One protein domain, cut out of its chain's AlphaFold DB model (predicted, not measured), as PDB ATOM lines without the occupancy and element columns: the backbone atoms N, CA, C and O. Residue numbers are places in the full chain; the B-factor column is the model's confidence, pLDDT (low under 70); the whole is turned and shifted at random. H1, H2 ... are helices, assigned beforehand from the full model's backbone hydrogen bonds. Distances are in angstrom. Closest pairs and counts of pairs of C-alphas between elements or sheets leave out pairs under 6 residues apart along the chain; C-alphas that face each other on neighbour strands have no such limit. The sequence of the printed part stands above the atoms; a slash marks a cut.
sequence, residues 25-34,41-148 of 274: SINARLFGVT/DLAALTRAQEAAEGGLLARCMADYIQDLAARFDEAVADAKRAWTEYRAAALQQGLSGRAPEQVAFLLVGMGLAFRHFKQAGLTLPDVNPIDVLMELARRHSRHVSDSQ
ATOM      1  N   SER A  25      -3.606 -17.219   4.604       74.12
ATOM      2  CA  SER A  25      -3.132 -17.133   3.220       74.12
ATOM      3  C   SER A  25      -3.102 -18.482   2.503       74.12
ATOM      4  O   SER A  25      -3.200 -18.495   1.273       74.12
ATOM      5  N   ILE A  26      -2.887 -19.580   3.230       80.25
ATOM      6  CA  ILE A  26      -2.902 -20.932   2.666       80.25
ATOM      7  C   ILE A  26      -4.356 -21.349   2.469       80.25
ATOM      8  O   ILE A  26      -4.735 -21.687   1.351       80.25
ATOM      9  N   ASN A  27      -5.184 -21.207   3.506       78.69
ATOM     10  CA  ASN A  27      -6.594 -21.593   3.467       78.69
ATOM     11  C   ASN A  27      -7.373 -20.856   2.376       78.69
ATOM     12  O   ASN A  27      -8.117 -21.490   1.644       78.69
ATOM     13  N   ALA A  28      -7.104 -19.566   2.153       78.62
ATOM     14  CA  ALA A  28      -7.733 -18.800   1.076       78.62
ATOM     15  C   ALA A  28      -7.331 -19.237  -0.349       78.62
ATOM     16  O   ALA A  28      -7.922 -18.762  -1.317       78.62
ATOM     17  N   ARG A  29      -6.289 -20.062  -0.518       85.06
ATOM     18  CA  ARG A  29      -5.831 -20.568  -1.829       85.06
ATOM     19  C   ARG A  29      -6.241 -22.012  -2.088       85.06
ATOM     20  O   ARG A  29      -6.094 -22.479  -3.217       85.06
ATOM     21  N   LEU A  30      -6.736 -22.706  -1.073       87.44
ATOM     22  CA  LEU A  30      -7.211 -24.074  -1.195       87.44
ATOM     23  C   LEU A  30      -8.674 -24.079  -1.633       87.44
ATOM     24  O   LEU A  30      -9.377 -23.084  -1.508       87.44
ATOM     25  N   PHE A  31      -9.116 -25.209  -2.166       88.50
ATOM     26  CA  PHE A  31     -10.528 -25.538  -2.299       88.50
ATOM     27  C   PHE A  31     -10.690 -26.900  -1.641       88.50
ATOM     28  O   PHE A  31     -10.477 -27.933  -2.271       88.50
ATOM     29  N   GLY A  32     -10.897 -26.897  -0.327       86.19
ATOM     30  CA  GLY A  32     -10.906 -28.144   0.428       86.19
ATOM     31  C   GLY A  32     -12.316 -28.688   0.611       86.19
ATOM     32  O   GLY A  32     -13.274 -27.939   0.805       86.19
ATOM     33  N   VAL A  33     -12.407 -30.011   0.564       88.50
ATOM     34  CA  VAL A  33     -13.629 -30.781   0.773       88.50
ATOM     35  C   VAL A  33     -13.383 -31.683   1.973       88.50
ATOM     36  O   VAL A  33     -12.417 -32.444   1.990       88.50
ATOM     37  N   THR A  34     -14.231 -31.577   2.990       86.94
ATOM     38  CA  THR A  34     -14.194 -32.485   4.139       86.94
ATOM     39  C   THR A  34     -15.051 -33.698   3.823       86.94
ATOM     40  O   THR A  34     -16.228 -33.541   3.513       86.94
ATOM     41  N   ASP A  41     -18.385 -44.269  -1.804       94.44
ATOM     42  CA  ASP A  41     -18.577 -45.682  -2.117       94.44
ATOM     43  C   ASP A  41     -17.204 -46.326  -2.363       94.44
ATOM     44  O   ASP A  41     -16.574 -46.140  -3.408       94.44
ATOM     45  N   LEU A  42     -16.734 -47.087  -1.371       95.38
ATOM     46  CA  LEU A  42     -15.432 -47.747  -1.417       95.38
ATOM     47  C   LEU A  42     -15.349 -48.794  -2.532       95.38
ATOM     48  O   LEU A  42     -14.286 -48.955  -3.120       95.38
ATOM     49  N   ALA A  43     -16.453 -49.465  -2.874       96.19
ATOM     50  CA  ALA A  43     -16.454 -50.447  -3.953       96.19
ATOM     51  C   ALA A  43     -16.331 -49.762  -5.322       96.19
ATOM     52  O   ALA A  43     -15.616 -50.248  -6.200       96.19
ATOM     53  N   ALA A  44     -17.000 -48.621  -5.512       94.94
ATOM     54  CA  ALA A  44     -16.820 -47.802  -6.709       94.94
ATOM     55  C   ALA A  44     -15.403 -47.219  -6.800       94.94
ATOM     56  O   ALA A  44     -14.814 -47.229  -7.884       94.94
ATOM     57  N   LEU A  45     -14.837 -46.770  -5.674       95.06
ATOM     58  CA  LEU A  45     -13.466 -46.268  -5.610       95.06
ATOM     59  C   LEU A  45     -12.448 -47.344  -6.007       95.06
ATOM     60  O   LEU A  45     -11.589 -47.070  -6.842       95.06
ATOM     61  N   THR A  46     -12.571 -48.565  -5.478       97.19
ATOM     62  CA  THR A  46     -11.680 -49.680  -5.837       97.19
ATOM     63  C   THR A  46     -11.726 -49.976  -7.336       97.19
ATOM     64  O   THR A  46     -10.681 -50.029  -7.976       97.19
ATOM     65  N   ARG A  47     -12.921 -50.043  -7.943       97.06
ATOM     66  CA  ARG A  47     -13.045 -50.228  -9.403       97.06
ATOM     67  C   ARG A  47     -12.395 -49.093 -10.199       97.06
ATOM     68  O   ARG A  47     -11.786 -49.332 -11.239       97.06
ATOM     69  N   ALA A  48     -12.526 -47.849  -9.733       95.38
ATOM     70  CA  ALA A  48     -11.892 -46.703 -10.380       95.38
ATOM     71  C   ALA A  48     -10.357 -46.763 -10.283       95.38
ATOM     72  O   ALA A  48      -9.676 -46.403 -11.243       95.38
ATOM     73  N   GLN A  49      -9.816 -47.247  -9.162       97.12
ATOM     74  CA  GLN A  49      -8.378 -47.456  -8.969       97.12
ATOM     75  C   GLN A  49      -7.841 -48.559  -9.889       97.12
ATOM     76  O   GLN A  49      -6.867 -48.323 -10.599       97.12
ATOM     77  N   GLU A  50      -8.526 -49.701  -9.982       98.00
ATOM     78  CA  GLU A  50      -8.178 -50.779 -10.921       98.00
ATOM     79  C   GLU A  50      -8.209 -50.293 -12.382       98.00
ATOM     80  O   GLU A  50      -7.300 -50.567 -13.168       98.00
ATOM     81  N   ALA A  51      -9.221 -49.501 -12.758       97.12
ATOM     82  CA  ALA A  51      -9.298 -48.887 -14.083       97.12
ATOM     83  C   ALA A  51      -8.148 -47.893 -14.341       97.12
ATOM     84  O   ALA A  51      -7.669 -47.774 -15.474       97.12
ATOM     85  N   ALA A  52      -7.701 -47.173 -13.309       96.69
ATOM     86  CA  ALA A  52      -6.551 -46.281 -13.395       96.69
ATOM     87  C   ALA A  52      -5.252 -47.068 -13.621       96.69
ATOM     88  O   ALA A  52      -4.502 -46.739 -14.541       96.69
ATOM     89  N   GLU A  53      -5.023 -48.130 -12.843       97.56
ATOM     90  CA  GLU A  53      -3.864 -49.024 -12.969       97.56
ATOM     91  C   GLU A  53      -3.823 -49.717 -14.336       97.56
ATOM     92  O   GLU A  53      -2.773 -49.787 -14.973       97.56
ATOM     93  N   GLY A  54      -4.983 -50.136 -14.848       97.69
ATOM     94  CA  GLY A  54      -5.138 -50.688 -16.197       97.69
ATOM     95  C   GLY A  54      -5.021 -49.660 -17.335       97.69
ATOM     96  O   GLY A  54      -5.227 -50.002 -18.504       97.69
ATOM     97  N   GLY A  55      -4.740 -48.389 -17.025       97.94
ATOM     98  CA  GLY A  55      -4.533 -47.314 -17.997       97.94
ATOM     99  C   GLY A  55      -5.808 -46.803 -18.678       97.94
ATOM    100  O   GLY A  55      -5.724 -45.992 -19.602       97.94
ATOM    101  N   LEU A  56      -6.996 -47.238 -18.248       96.56
ATOM    102  CA  LEU A  56      -8.261 -46.783 -18.827       96.56
ATOM    103  C   LEU A  56      -8.461 -45.281 -18.598       96.56
ATOM    104  O   LEU A  56      -8.708 -44.559 -19.559       96.56
ATOM    105  N   LEU A  57      -8.270 -44.798 -17.365       95.00
ATOM    106  CA  LEU A  57      -8.435 -43.370 -17.062       95.00
ATOM    107  C   LEU A  57      -7.420 -42.491 -17.811       95.00
ATOM    108  O   LEU A  57      -7.759 -41.390 -18.241       95.00
ATOM    109  N   ALA A  58      -6.199 -42.990 -18.027       97.19
ATOM    110  CA  ALA A  58      -5.192 -42.295 -18.827       97.19
ATOM    111  C   ALA A  58      -5.615 -42.175 -20.301       97.19
ATOM    112  O   ALA A  58      -5.462 -41.108 -20.894       97.19
ATOM    113  N   ARG A  59      -6.202 -43.233 -20.882       96.56
ATOM    114  CA  ARG A  59      -6.770 -43.191 -22.240       96.56
ATOM    115  C   ARG A  59      -7.940 -42.213 -22.341       96.56
ATOM    116  O   ARG A  59      -7.953 -41.413 -23.268       96.56
ATOM    117  N   CYS A  60      -8.860 -42.215 -21.375       95.19
ATOM    118  CA  CYS A  60      -9.970 -41.255 -21.332       95.19
ATOM    119  C   CYS A  60      -9.473 -39.803 -21.254       95.19
ATOM    120  O   CYS A  60      -9.987 -38.934 -21.949       95.19
ATOM    121  N   MET A  61      -8.447 -39.536 -20.441       95.50
ATOM    122  CA  MET A  61      -7.836 -38.208 -20.363       95.50
ATOM    123  C   MET A  61      -7.165 -37.808 -21.685       95.50
ATOM    124  O   MET A  61      -7.279 -36.661 -22.109       95.50
ATOM    125  N   ALA A  62      -6.473 -38.737 -22.349       97.00
ATOM    126  CA  ALA A  62      -5.837 -38.473 -23.637       97.00
ATOM    127  C   ALA A  62      -6.860 -38.149 -24.738       97.00
ATOM    128  O   ALA A  62      -6.607 -37.248 -25.535       97.00
ATOM    129  N   ASP A  63      -7.991 -38.854 -24.766       96.50
ATOM    130  CA  ASP A  63      -9.097 -38.598 -25.696       96.50
ATOM    131  C   ASP A  63      -9.719 -37.211 -25.462       96.50
ATOM    132  O   ASP A  63      -9.806 -36.397 -26.381       96.50
ATOM    133  N   TYR A  64     -10.002 -36.875 -24.199       96.06
ATOM    134  CA  TYR A  64     -10.476 -35.546 -23.802       96.06
ATOM    135  C   TYR A  64      -9.529 -34.418 -24.233       96.06
ATOM    136  O   TYR A  64      -9.964 -33.400 -24.773       96.06
ATOM    137  N   ILE A  65      -8.220 -34.586 -24.021       95.44
ATOM    138  CA  ILE A  65      -7.219 -33.582 -24.409       95.44
ATOM    139  C   ILE A  65      -7.148 -33.429 -25.934       95.44
ATOM    140  O   ILE A  65      -6.997 -32.309 -26.421       95.44
ATOM    141  N   GLN A  66      -7.254 -34.524 -26.691       96.44
ATOM    142  CA  GLN A  66      -7.243 -34.482 -28.156       96.44
ATOM    143  C   GLN A  66      -8.477 -33.767 -28.712       96.44
ATOM    144  O   GLN A  66      -8.337 -32.919 -29.593       96.44
ATOM    145  N   ASP A  67      -9.658 -34.036 -28.157       94.69
ATOM    146  CA  ASP A  67     -10.892 -33.330 -28.511       94.69
ATOM    147  C   ASP A  67     -10.813 -31.825 -28.188       94.69
ATOM    148  O   ASP A  67     -11.155 -30.983 -29.023       94.69
ATOM    149  N   LEU A  68     -10.277 -31.463 -27.016       94.44
ATOM    150  CA  LEU A  68     -10.020 -30.060 -26.675       94.44
ATOM    151  C   LEU A  68      -9.043 -29.393 -27.648       94.44
ATOM    152  O   LEU A  68      -9.262 -28.251 -28.048       94.44
ATOM    153  N   ALA A  69      -7.964 -30.085 -28.021       95.88
ATOM    154  CA  ALA A  69      -6.969 -29.560 -28.948       95.88
ATOM    155  C   ALA A  69      -7.557 -29.345 -30.350       95.88
ATOM    156  O   ALA A  69      -7.268 -28.330 -30.983       95.88
ATOM    157  N   ALA A  70      -8.425 -30.250 -30.811       96.12
ATOM    158  CA  ALA A  70      -9.107 -30.134 -32.097       96.12
ATOM    159  C   ALA A  70     -10.043 -28.913 -32.176       96.12
ATOM    160  O   ALA A  70     -10.297 -28.403 -33.266       96.12
ATOM    161  N   ARG A  71     -10.535 -28.425 -31.031       93.31
ATOM    162  CA  ARG A  71     -11.469 -27.291 -30.925       93.31
ATOM    163  C   ARG A  71     -10.911 -26.148 -30.079       93.31
ATOM    164  O   ARG A  71     -11.673 -25.434 -29.430       93.31
ATOM    165  N   PHE A  72      -9.588 -25.981 -30.060       93.88
ATOM    166  CA  PHE A  72      -8.899 -25.125 -29.093       93.88
ATOM    167  C   PHE A  72      -9.453 -23.694 -29.033       93.88
ATOM    168  O   PHE A  72      -9.791 -23.216 -27.950       93.88
ATOM    169  N   ASP A  73      -9.599 -23.025 -30.179       95.50
ATOM    170  CA  ASP A  73     -10.045 -21.627 -30.215       95.50
ATOM    171  C   ASP A  73     -11.485 -21.459 -29.705       95.50
ATOM    172  O   ASP A  73     -11.762 -20.569 -28.897       95.50
ATOM    173  N   GLU A  74     -12.389 -22.352 -30.119       93.94
ATOM    174  CA  GLU A  74     -13.778 -22.392 -29.647       93.94
ATOM    175  C   GLU A  74     -13.831 -22.671 -28.139       93.94
ATOM    176  O   GLU A  74     -14.464 -21.928 -27.388       93.94
ATOM    177  N   ALA A  75     -13.109 -23.697 -27.678       92.38
ATOM    178  CA  ALA A  75     -13.070 -24.097 -26.277       92.38
ATOM    179  C   ALA A  75     -12.524 -22.978 -25.377       92.38
ATOM    180  O   ALA A  75     -13.055 -22.747 -24.289       92.38
ATOM    181  N   VAL A  76     -11.503 -22.241 -25.827       94.12
ATOM    182  CA  VAL A  76     -10.946 -21.094 -25.096       94.12
ATOM    183  C   VAL A  76     -11.937 -19.931 -25.041       94.12
ATOM    184  O   VAL A  76     -12.069 -19.297 -23.988       94.12
ATOM    185  N   ALA A  77     -12.630 -19.628 -26.140       94.38
ATOM    186  CA  ALA A  77     -13.640 -18.571 -26.166       94.38
ATOM    187  C   ALA A  77     -14.819 -18.895 -25.229       94.38
ATOM    188  O   ALA A  77     -15.204 -18.060 -24.404       94.38
ATOM    189  N   ASP A  78     -15.326 -20.127 -25.296       93.00
ATOM    190  CA  ASP A  78     -16.373 -20.648 -24.416       93.00
ATOM    191  C   ASP A  78     -15.949 -20.614 -22.945       93.00
ATOM    192  O   ASP A  78     -16.698 -20.126 -22.097       93.00
ATOM    193  N   ALA A  79     -14.735 -21.079 -22.636       94.88
ATOM    194  CA  ALA A  79     -14.201 -21.110 -21.278       94.88
ATOM    195  C   ALA A  79     -14.086 -19.708 -20.669       94.88
ATOM    196  O   ALA A  79     -14.445 -19.515 -19.507       94.88
ATOM    197  N   LYS A  80     -13.628 -18.714 -21.444       96.19
ATOM    198  CA  LYS A  80     -13.547 -17.316 -20.987       96.19
ATOM    199  C   LYS A  80     -14.927 -16.753 -20.662       96.19
ATOM    200  O   LYS A  80     -15.096 -16.155 -19.602       96.19
ATOM    201  N   ARG A  81     -15.907 -16.968 -21.545       96.56
ATOM    202  CA  ARG A  81     -17.290 -16.514 -21.336       96.56
ATOM    203  C   ARG A  81     -17.904 -17.173 -20.098       96.56
ATOM    204  O   ARG A  81     -18.353 -16.471 -19.196       96.56
ATOM    205  N   ALA A  82     -17.824 -18.501 -20.013       96.50
ATOM    206  CA  ALA A  82     -18.345 -19.269 -18.887       96.50
ATOM    207  C   ALA A  82     -17.682 -18.874 -17.558       96.50
ATOM    208  O   ALA A  82     -18.359 -18.741 -16.543       96.50
ATOM    209  N   TRP A  83     -16.368 -18.621 -17.547       97.81
ATOM    210  CA  TRP A  83     -15.673 -18.165 -16.343       97.81
ATOM    211  C   TRP A  83     -16.223 -16.830 -15.831       97.81
ATOM    212  O   TRP A  83     -16.474 -16.687 -14.633       97.81
ATOM    213  N   THR A  84     -16.444 -15.860 -16.725       97.62
ATOM    214  CA  THR A  84     -17.023 -14.560 -16.360       97.62
ATOM    215  C   THR A  84     -18.424 -14.719 -15.774       97.62
ATOM    216  O   THR A  84     -18.719 -14.115 -14.741       97.62
ATOM    217  N   GLU A  85     -19.259 -15.562 -16.384       97.19
ATOM    218  CA  GLU A  85     -20.619 -15.855 -15.920       97.19
ATOM    219  C   GLU A  85     -20.619 -16.531 -14.542       97.19
ATOM    220  O   GLU A  85     -21.257 -16.037 -13.610       97.19
ATOM    221  N   TYR A  86     -19.842 -17.604 -14.359       97.62
ATOM    222  CA  TYR A  86     -19.763 -18.310 -13.079       97.62
ATOM    223  C   TYR A  86     -19.185 -17.441 -11.967       97.62
ATOM    224  O   TYR A  86     -19.682 -17.473 -10.841       97.62
ATOM    225  N   ARG A  87     -18.172 -16.621 -12.266       97.00
ATOM    226  CA  ARG A  87     -17.609 -15.689 -11.285       97.00
ATOM    227  C   ARG A  87     -18.637 -14.633 -10.871       97.00
ATOM    228  O   ARG A  87     -18.721 -14.304  -9.690       97.00
ATOM    229  N   ALA A  88     -19.407 -14.096 -11.818       96.50
ATOM    230  CA  ALA A  88     -20.472 -13.141 -11.517       96.50
ATOM    231  C   ALA A  88     -21.573 -13.779 -10.654       96.50
ATOM    232  O   ALA A  88     -21.965 -13.197  -9.643       96.50
ATOM    233  N   ALA A  89     -22.001 -14.999 -10.990       95.31
ATOM    234  CA  ALA A  89     -22.980 -15.750 -10.207       95.31
ATOM    235  C   ALA A  89     -22.479 -16.039  -8.780       95.31
ATOM    236  O   ALA A  89     -23.212 -15.847  -7.813       95.31
ATOM    237  N   ALA A  90     -21.210 -16.430  -8.626       94.31
ATOM    238  CA  ALA A  90     -20.595 -16.653  -7.321       94.31
ATOM    239  C   ALA A  90     -20.623 -15.391  -6.439       94.31
ATOM    240  O   ALA A  90     -20.989 -15.464  -5.266       94.31
ATOM    241  N   LEU A  91     -20.283 -14.229  -7.009       92.75
ATOM    242  CA  LEU A  91     -20.348 -12.946  -6.302       92.75
ATOM    243  C   LEU A  91     -21.779 -12.587  -5.886       92.75
ATOM    244  O   LEU A  91     -21.996 -12.150  -4.759       92.75
ATOM    245  N   GLN A  92     -22.763 -12.803  -6.766       92.44
ATOM    246  CA  GLN A  92     -24.179 -12.569  -6.457       92.44
ATOM    247  C   GLN A  92     -24.692 -13.473  -5.330       92.44
ATOM    248  O   GLN A  92     -25.558 -13.064  -4.563       92.44
ATOM    249  N   GLN A  93     -24.127 -14.672  -5.182       88.44
ATOM    250  CA  GLN A  93     -24.426 -15.586  -4.077       88.44
ATOM    251  C   GLN A  93     -23.649 -15.276  -2.783       88.44
ATOM    252  O   GLN A  93     -23.662 -16.079  -1.849       88.44
ATOM    253  N   GLY A  94     -22.966 -14.130  -2.707       84.44
ATOM    254  CA  GLY A  94     -22.285 -13.668  -1.496       84.44
ATOM    255  C   GLY A  94     -20.904 -14.284  -1.259       84.44
ATOM    256  O   GLY A  94     -20.326 -14.083  -0.189       84.44
ATOM    257  N   LEU A  95     -20.341 -15.012  -2.230       86.69
ATOM    258  CA  LEU A  95     -18.944 -15.442  -2.153       86.69
ATOM    259  C   LEU A  95     -18.014 -14.232  -2.307       86.69
ATOM    260  O   LEU A  95     -18.276 -13.313  -3.080       86.69
ATOM    261  N   SER A  96     -16.894 -14.242  -1.589       83.25
ATOM    262  CA  SER A  96     -15.931 -13.137  -1.576       83.25
ATOM    263  C   SER A  96     -14.484 -13.637  -1.562       83.25
ATOM    264  O   SER A  96     -14.208 -14.839  -1.497       83.25
ATOM    265  N   GLY A  97     -13.531 -12.709  -1.680       83.38
ATOM    266  CA  GLY A  97     -12.111 -13.041  -1.743       83.38
ATOM    267  C   GLY A  97     -11.775 -13.877  -2.982       83.38
ATOM    268  O   GLY A  97     -12.082 -13.479  -4.102       83.38
ATOM    269  N   ARG A  98     -11.119 -15.026  -2.780       86.00
ATOM    270  CA  ARG A  98     -10.651 -15.917  -3.861       86.00
ATOM    271  C   ARG A  98     -11.673 -16.975  -4.285       86.00
ATOM    272  O   ARG A  98     -11.552 -17.509  -5.387       86.00
ATOM    273  N   ALA A  99     -12.689 -17.234  -3.462       88.88
ATOM    274  CA  ALA A  99     -13.663 -18.295  -3.709       88.88
ATOM    275  C   ALA A  99     -14.425 -18.143  -5.042       88.88
ATOM    276  O   ALA A  99     -14.530 -19.147  -5.750       88.88
ATOM    277  N   PRO A 100     -14.883 -16.937  -5.457       92.81
ATOM    278  CA  PRO A 100     -15.554 -16.764  -6.748       92.81
ATOM    279  C   PRO A 100     -14.704 -17.185  -7.949       92.81
ATOM    280  O   PRO A 100     -15.216 -17.770  -8.898       92.81
ATOM    281  N   GLU A 101     -13.401 -16.901  -7.921       93.44
ATOM    282  CA  GLU A 101     -12.495 -17.252  -9.020       93.44
ATOM    283  C   GLU A 101     -12.176 -18.746  -9.022       93.44
ATOM    284  O   GLU A 101     -12.188 -19.378 -10.077       93.44
ATOM    285  N   GLN A 102     -11.930 -19.322  -7.840       92.69
ATOM    286  CA  GLN A 102     -11.652 -20.750  -7.687       92.69
ATOM    287  C   GLN A 102     -12.826 -21.603  -8.176       92.69
ATOM    288  O   GLN A 102     -12.627 -22.498  -8.998       92.69
ATOM    289  N   VAL A 103     -14.049 -21.307  -7.721       95.06
ATOM    290  CA  VAL A 103     -15.238 -22.075  -8.119       95.06
ATOM    291  C   VAL A 103     -15.535 -21.920  -9.612       95.06
ATOM    292  O   VAL A 103     -15.876 -22.902 -10.266       95.06
ATOM    293  N   ALA A 104     -15.322 -20.729 -10.184       96.12
ATOM    294  CA  ALA A 104     -15.503 -20.499 -11.614       96.12
ATOM    295  C   ALA A 104     -14.546 -21.353 -12.461       96.12
ATOM    296  O   ALA A 104     -14.980 -21.969 -13.433       96.12
ATOM    297  N   PHE A 105     -13.264 -21.456 -12.086       94.88
ATOM    298  CA  PHE A 105     -12.321 -22.334 -12.792       94.88
ATOM    299  C   PHE A 105     -12.701 -23.816 -12.691       94.88
ATOM    300  O   PHE A 105     -12.626 -24.527 -13.695       94.88
ATOM    301  N   LEU A 106     -13.143 -24.275 -11.516       94.88
ATOM    302  CA  LEU A 106     -13.609 -25.654 -11.335       94.88
ATOM    303  C   LEU A 106     -14.842 -25.952 -12.198       94.88
ATOM    304  O   LEU A 106     -14.896 -26.997 -12.841       94.88
ATOM    305  N   LEU A 107     -15.796 -25.019 -12.269       95.88
ATOM    306  CA  LEU A 107     -17.002 -25.159 -13.088       95.88
ATOM    307  C   LEU A 107     -16.706 -25.170 -14.586       95.88
ATOM    308  O   LEU A 107     -17.290 -25.970 -15.314       95.88
ATOM    309  N   VAL A 108     -15.772 -24.336 -15.049       96.00
ATOM    310  CA  VAL A 108     -15.300 -24.375 -16.440       96.00
ATOM    311  C   VAL A 108     -14.673 -25.731 -16.758       96.00
ATOM    312  O   VAL A 108     -15.061 -26.362 -17.740       96.00
ATOM    313  N   GLY A 109     -13.748 -26.211 -15.919       93.38
ATOM    314  CA  GLY A 109     -13.100 -27.510 -16.116       93.38
ATOM    315  C   GLY A 109     -14.100 -28.668 -16.131       93.38
ATOM    316  O   GLY A 109     -14.043 -29.523 -17.015       93.38
ATOM    317  N   MET A 110     -15.061 -28.652 -15.203       92.56
ATOM    318  CA  MET A 110     -16.140 -29.639 -15.144       92.56
ATOM    319  C   MET A 110     -17.014 -29.597 -16.400       92.56
ATOM    320  O   MET A 110     -17.292 -30.638 -16.989       92.56
ATOM    321  N   GLY A 111     -17.424 -28.405 -16.842       92.19
ATOM    322  CA  GLY A 111     -18.270 -28.233 -18.021       92.19
ATOM    323  C   GLY A 111     -17.614 -28.741 -19.307       92.19
ATOM    324  O   GLY A 111     -18.278 -29.399 -20.110       92.19
ATOM    325  N   LEU A 112     -16.312 -28.490 -19.480       93.19
ATOM    326  CA  LEU A 112     -15.539 -29.005 -20.613       93.19
ATOM    327  C   LEU A 112     -15.469 -30.540 -20.597       93.19
ATOM    328  O   LEU A 112     -15.781 -31.175 -21.605       93.19
ATOM    329  N   ALA A 113     -15.143 -31.141 -19.449       92.06
ATOM    330  CA  ALA A 113     -15.081 -32.595 -19.306       92.06
ATOM    331  C   ALA A 113     -16.455 -33.263 -19.500       92.06
ATOM    332  O   ALA A 113     -16.576 -34.244 -20.230       92.06
ATOM    333  N   PHE A 114     -17.514 -32.716 -18.895       91.94
ATOM    334  CA  PHE A 114     -18.878 -33.242 -19.015       91.94
ATOM    335  C   PHE A 114     -19.387 -33.190 -20.453       91.94
ATOM    336  O   PHE A 114     -20.004 -34.151 -20.911       91.94
ATOM    337  N   ARG A 115     -19.106 -32.101 -21.183       91.12
ATOM    338  CA  ARG A 115     -19.428 -31.993 -22.611       91.12
ATOM    339  C   ARG A 115     -18.796 -33.146 -23.391       91.12
ATOM    340  O   ARG A 115     -19.516 -33.849 -24.095       91.12
ATOM    341  N   HIS A 116     -17.491 -33.350 -23.221       93.81
ATOM    342  CA  HIS A 116     -16.745 -34.402 -23.908       93.81
ATOM    343  C   HIS A 116     -17.282 -35.802 -23.572       93.81
ATOM    344  O   HIS A 116     -17.692 -36.544 -24.463       93.81
ATOM    345  N   PHE A 117     -17.385 -36.152 -22.288       92.88
ATOM    346  CA  PHE A 117     -17.827 -37.492 -21.894       92.88
ATOM    347  C   PHE A 117     -19.284 -37.778 -22.270       92.88
ATOM    348  O   PHE A 117     -19.606 -38.903 -22.647       92.88
ATOM    349  N   LYS A 118     -20.161 -36.767 -22.261       93.00
ATOM    350  CA  LYS A 118     -21.530 -36.912 -22.772       93.00
ATOM    351  C   LYS A 118     -21.548 -37.186 -24.280       93.00
ATOM    352  O   LYS A 118     -22.333 -38.013 -24.731       93.00
ATOM    353  N   GLN A 119     -20.685 -36.524 -25.055       92.75
ATOM    354  CA  GLN A 119     -20.532 -36.782 -26.494       92.75
ATOM    355  C   GLN A 119     -19.977 -38.187 -26.770       92.75
ATOM    356  O   GLN A 119     -20.406 -38.830 -27.723       92.75
ATOM    357  N   ALA A 120     -19.109 -38.694 -25.891       92.44
ATOM    358  CA  ALA A 120     -18.622 -40.073 -25.913       92.44
ATOM    359  C   ALA A 120     -19.663 -41.116 -25.434       92.44
ATOM    360  O   ALA A 120     -19.364 -42.308 -25.383       92.44
ATOM    361  N   GLY A 121     -20.885 -40.692 -25.084       93.62
ATOM    362  CA  GLY A 121     -21.990 -41.574 -24.703       93.62
ATOM    363  C   GLY A 121     -22.053 -41.936 -23.216       93.62
ATOM    364  O   GLY A 121     -22.852 -42.792 -22.838       93.62
ATOM    365  N   LEU A 122     -21.251 -41.301 -22.353       91.88
ATOM    366  CA  LEU A 122     -21.340 -41.535 -20.914       91.88
ATOM    367  C   LEU A 122     -22.594 -40.875 -20.338       91.88
ATOM    368  O   LEU A 122     -22.914 -39.716 -20.617       91.88
ATOM    369  N   THR A 123     -23.276 -41.615 -19.466       89.94
ATOM    370  CA  THR A 123     -24.347 -41.062 -18.635       89.94
ATOM    371  C   THR A 123     -23.719 -40.342 -17.452       89.94
ATOM    372  O   THR A 123     -22.976 -40.940 -16.673       89.94
ATOM    373  N   LEU A 124     -23.997 -39.047 -17.338       84.25
ATOM    374  CA  LEU A 124     -23.540 -38.239 -16.216       84.25
ATOM    375  C   LEU A 124     -24.506 -38.386 -15.030       84.25
ATOM    376  O   LEU A 124     -25.691 -38.648 -15.252       84.25
ATOM    377  N   PRO A 125     -24.026 -38.207 -13.786       81.44
ATOM    378  CA  PRO A 125     -24.891 -38.186 -12.612       81.44
ATOM    379  C   PRO A 125     -26.010 -37.148 -12.746       81.44
ATOM    380  O   PRO A 125     -25.779 -36.054 -13.262       81.44
ATOM    381  N   ASP A 126     -27.194 -37.468 -12.218       84.62
ATOM    382  CA  ASP A 126     -28.338 -36.548 -12.140       84.62
ATOM    383  C   ASP A 126     -28.159 -35.552 -10.982       84.62
ATOM    384  O   ASP A 126     -28.900 -35.524 -10.002       84.62
ATOM    385  N   VAL A 127     -27.067 -34.794 -11.039       85.50
ATOM    386  CA  VAL A 127     -26.716 -33.787 -10.041       85.50
ATOM    387  C   VAL A 127     -26.218 -32.558 -10.776       85.50
ATOM    388  O   VAL A 127     -25.358 -32.658 -11.651       85.50
ATOM    389  N   ASN A 128     -26.732 -31.382 -10.415       88.62
ATOM    390  CA  ASN A 128     -26.279 -30.136 -11.014       88.62
ATOM    391  C   ASN A 128     -24.897 -29.750 -10.448       88.62
ATOM    392  O   ASN A 128     -24.805 -29.363  -9.277       88.62
ATOM    393  N   PRO A 129     -23.812 -29.807 -11.243       87.44
ATOM    394  CA  PRO A 129     -22.469 -29.506 -10.752       87.44
ATOM    395  C   PRO A 129     -22.324 -28.050 -10.293       87.44
ATOM    396  O   PRO A 129     -21.489 -27.774  -9.429       87.44
ATOM    397  N   ILE A 130     -23.136 -27.131 -10.834       91.94
ATOM    398  CA  ILE A 130     -23.156 -25.724 -10.416       91.94
ATOM    399  C   ILE A 130     -23.567 -25.632  -8.952       91.94
ATOM    400  O   ILE A 130     -22.848 -25.039  -8.150       91.94
ATOM    401  N   ASP A 131     -24.675 -26.272  -8.589       91.81
ATOM    402  CA  ASP A 131     -25.211 -26.210  -7.231       91.81
ATOM    403  C   ASP A 131     -24.254 -26.861  -6.228       91.81
ATOM    404  O   ASP A 131     -23.976 -26.289  -5.172       91.81
ATOM    405  N   VAL A 132     -23.678 -28.012  -6.596       91.81
ATOM    406  CA  VAL A 132     -22.711 -28.740  -5.761       91.81
ATOM    407  C   VAL A 132     -21.456 -27.907  -5.506       91.81
ATOM    408  O   VAL A 132     -21.069 -27.710  -4.353       91.81
ATOM    409  N   LEU A 133     -20.809 -27.394  -6.558       93.31
ATOM    410  CA  LEU A 133     -19.557 -26.652  -6.407       93.31
ATOM    411  C   LEU A 133     -19.766 -25.287  -5.743       93.31
ATOM    412  O   LEU A 133     -18.912 -24.865  -4.963       93.31
ATOM    413  N   MET A 134     -20.899 -24.619  -5.984       93.12
ATOM    414  CA  MET A 134     -21.239 -23.374  -5.289       93.12
ATOM    415  C   MET A 134     -21.493 -23.609  -3.799       93.12
ATOM    416  O   MET A 134     -21.011 -22.836  -2.972       93.12
ATOM    417  N   GLU A 135     -22.193 -24.682  -3.424       91.38
ATOM    418  CA  GLU A 135     -22.385 -25.030  -2.012       91.38
ATOM    419  C   GLU A 135     -21.060 -25.393  -1.329       91.38
ATOM    420  O   GLU A 135     -20.782 -24.911  -0.228       91.38
ATOM    421  N   LEU A 136     -20.190 -26.161  -1.993       91.38
ATOM    422  CA  LEU A 136     -18.844 -26.441  -1.486       91.38
ATOM    423  C   LEU A 136     -18.023 -25.156  -1.312       91.38
ATOM    424  O   LEU A 136     -17.387 -24.977  -0.273       91.38
ATOM    425  N   ALA A 137     -18.087 -24.228  -2.271       90.75
ATOM    426  CA  ALA A 137     -17.422 -22.933  -2.169       90.75
ATOM    427  C   ALA A 137     -17.940 -22.121  -0.973       90.75
ATOM    428  O   ALA A 137     -17.141 -21.550  -0.234       90.75
ATOM    429  N   ARG A 138     -19.259 -22.113  -0.725       88.25
ATOM    430  CA  ARG A 138     -19.860 -21.435   0.437       88.25
ATOM    431  C   ARG A 138     -19.381 -22.039   1.751       88.25
ATOM    432  O   ARG A 138     -18.988 -21.294   2.648       88.25
ATOM    433  N   ARG A 139     -19.385 -23.371   1.871       85.69
ATOM    434  CA  ARG A 139     -18.872 -24.070   3.064       85.69
ATOM    435  C   ARG A 139     -17.400 -23.757   3.298       85.69
ATOM    436  O   ARG A 139     -17.018 -23.426   4.417       85.69
ATOM    437  N   HIS A 140     -16.599 -23.785   2.237       83.56
ATOM    438  CA  HIS A 140     -15.188 -23.444   2.314       83.56
ATOM    439  C   HIS A 140     -14.976 -21.982   2.732       83.56
ATOM    440  O   HIS A 140     -14.201 -21.723   3.646       83.56
ATOM    441  N   SER A 141     -15.702 -21.023   2.148       81.12
ATOM    442  CA  SER A 141     -15.613 -19.609   2.537       81.12
ATOM    443  C   SER A 141     -15.953 -19.376   4.009       81.12
ATOM    444  O   SER A 141     -15.265 -18.585   4.656       81.12
ATOM    445  N   ARG A 142     -16.957 -20.078   4.555       77.25
ATOM    446  CA  ARG A 142     -17.269 -20.029   5.994       77.25
ATOM    447  C   ARG A 142     -16.106 -20.561   6.823       77.25
ATOM    448  O   ARG A 142     -15.605 -19.840   7.671       77.25
ATOM    449  N   HIS A 143     -15.589 -21.742   6.487       75.56
ATOM    450  CA  HIS A 143     -14.445 -22.322   7.192       75.56
ATOM    451  C   HIS A 143     -13.203 -21.413   7.158       75.56
ATOM    452  O   HIS A 143     -12.541 -21.207   8.175       75.56
ATOM    453  N   VAL A 144     -12.901 -20.814   6.000       75.00
ATOM    454  CA  VAL A 144     -11.813 -19.836   5.881       75.00
ATOM    455  C   VAL A 144     -12.083 -18.644   6.791       75.00
ATOM    456  O   VAL A 144     -11.161 -18.244   7.497       75.00
ATOM    457  N   SER A 145     -13.310 -18.107   6.808       69.81
ATOM    458  CA  SER A 145     -13.712 -17.003   7.692       69.81
ATOM    459  C   SER A 145     -13.513 -17.342   9.167       69.81
ATOM    460  O   SER A 145     -12.840 -16.583   9.861       69.81
ATOM    461  N   ASP A 146     -14.002 -18.497   9.615       67.00
ATOM    462  CA  ASP A 146     -13.898 -18.957  11.005       67.00
ATOM    463  C   ASP A 146     -12.433 -19.150  11.430       67.00
ATOM    464  O   ASP A 146     -12.058 -18.926  12.582       67.00
ATOM    465  N   SER A 147     -11.565 -19.508  10.479       68.88
ATOM    466  CA  SER A 147     -10.124 -19.628  10.711       68.88
ATOM    467  C   SER A 147      -9.375 -18.284  10.750       68.88
ATOM    468  O   SER A 147      -8.183 -18.266  11.076       68.88
ATOM    469  N   GLN A 148     -10.027 -17.156  10.422       77.94
ATOM    470  CA  GLN A 148      -9.358 -15.852  10.380       77.94
ATOM    471  C   GLN A 148      -9.010 -15.353  11.788       77.94
ATOM    472  O   GLN A 148      -9.813 -15.490  12.715       77.94
TER     473      GLN A 148
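AT A GLANCE: This is residues 25 to 34 and 41 to 148 of the 274 residues of an uncharacterized protein of Candidatus Competibacteraceae bacterium (UniProt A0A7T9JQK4). Helix H4 runs through the middle with H3 and H5 packed on it, each folding back along it, and H2 stands across one end of H4 at a near right angle. H2 reaches well beyond this core, and near its residue 56 a tight link makes a corner between it and H1, whose residues 42 to 47 stick out together with residue 41. The stretch of residues 25 to 34, before a cut, passes near H4 and H5. The printed part has 118 residues with five named helices in the order H1, H2, H3, H4, H5 and no named strand, and its class is all helix. It is only just loose, close to compact, with a radius of gyration of the C-alphas of 16.4 A, and it spans 44 by 38 by 28 A.

HOW THE PARTS SIT: H4, residues 99 to 119, is the hub and touches three helices. It touches H3, residues 72 to 92, at a steep tilt of 45 degrees, opposite ways; their closest C-alphas, those of Tyr 86 and Ala 104, are 5.0 A apart. H4 also touches H5, residues 129 to 146, at a shallow tilt of 23 degrees, opposite ways; the closest C-alphas, of Ala 99 and Ala 137, are 6.2 A apart. H3 and H4 form a helical hairpin, and so do H4 and H5. With residues 113 to 117 alone, H4 touches residues 64 to 67 of H2, residues 56 to 70; the two helices are about perpendicular at 83 degrees, and the closest C-alphas, of Tyr 64 and His 116, are 6.4 A apart. Of these three touching pairs one is at a shallow tilt, and the packing is only just mostly crossed. H3 and H5 are close but not clearly touching, with the C-alphas of Ala 90 and Met 134 closest at 7.1 A. H1, residues 42 to 53, is close to H2 but not clearly touching, with the C-alphas of Ala 51 and Leu 57 closest at 6.3 A; their tilt of 68 degrees is steep, only just short of about perpendicular. H1 is apart from H3, H4 and H5. In H1, H2, H3, H4 and H5 every O i to N i+4 pair is within hydrogen-bond range.

IN THESE COORDINATES: H3 and H4 each measure 30.1 A from first to last C-alpha, H5 25.7 A, H2 21.3 A and H1 16.4 A. H1 begins at C-alpha 42, (-15.432, -47.747, -1.417). H4 begins at C-alpha 99, (-13.663, -18.295, -3.709), and H5 ends at C-alpha 146, (-13.898, -18.957, 11.005).

THE WHOLE: The two C-alphas farthest apart, those of Gly 121 and Gln 148, are 45.3 A apart. Residues 35 to 40 are cut out, and C-alphas 34 and 41 are 15.2 A apart across the cut. The links H1 to H2 and H2 to H3 are tight, those from H3 to H4 and H4 to H5 are short, and no link is long. Mean pLDDT of the printed part is 91.1, and residues 145 to 147 are under 70.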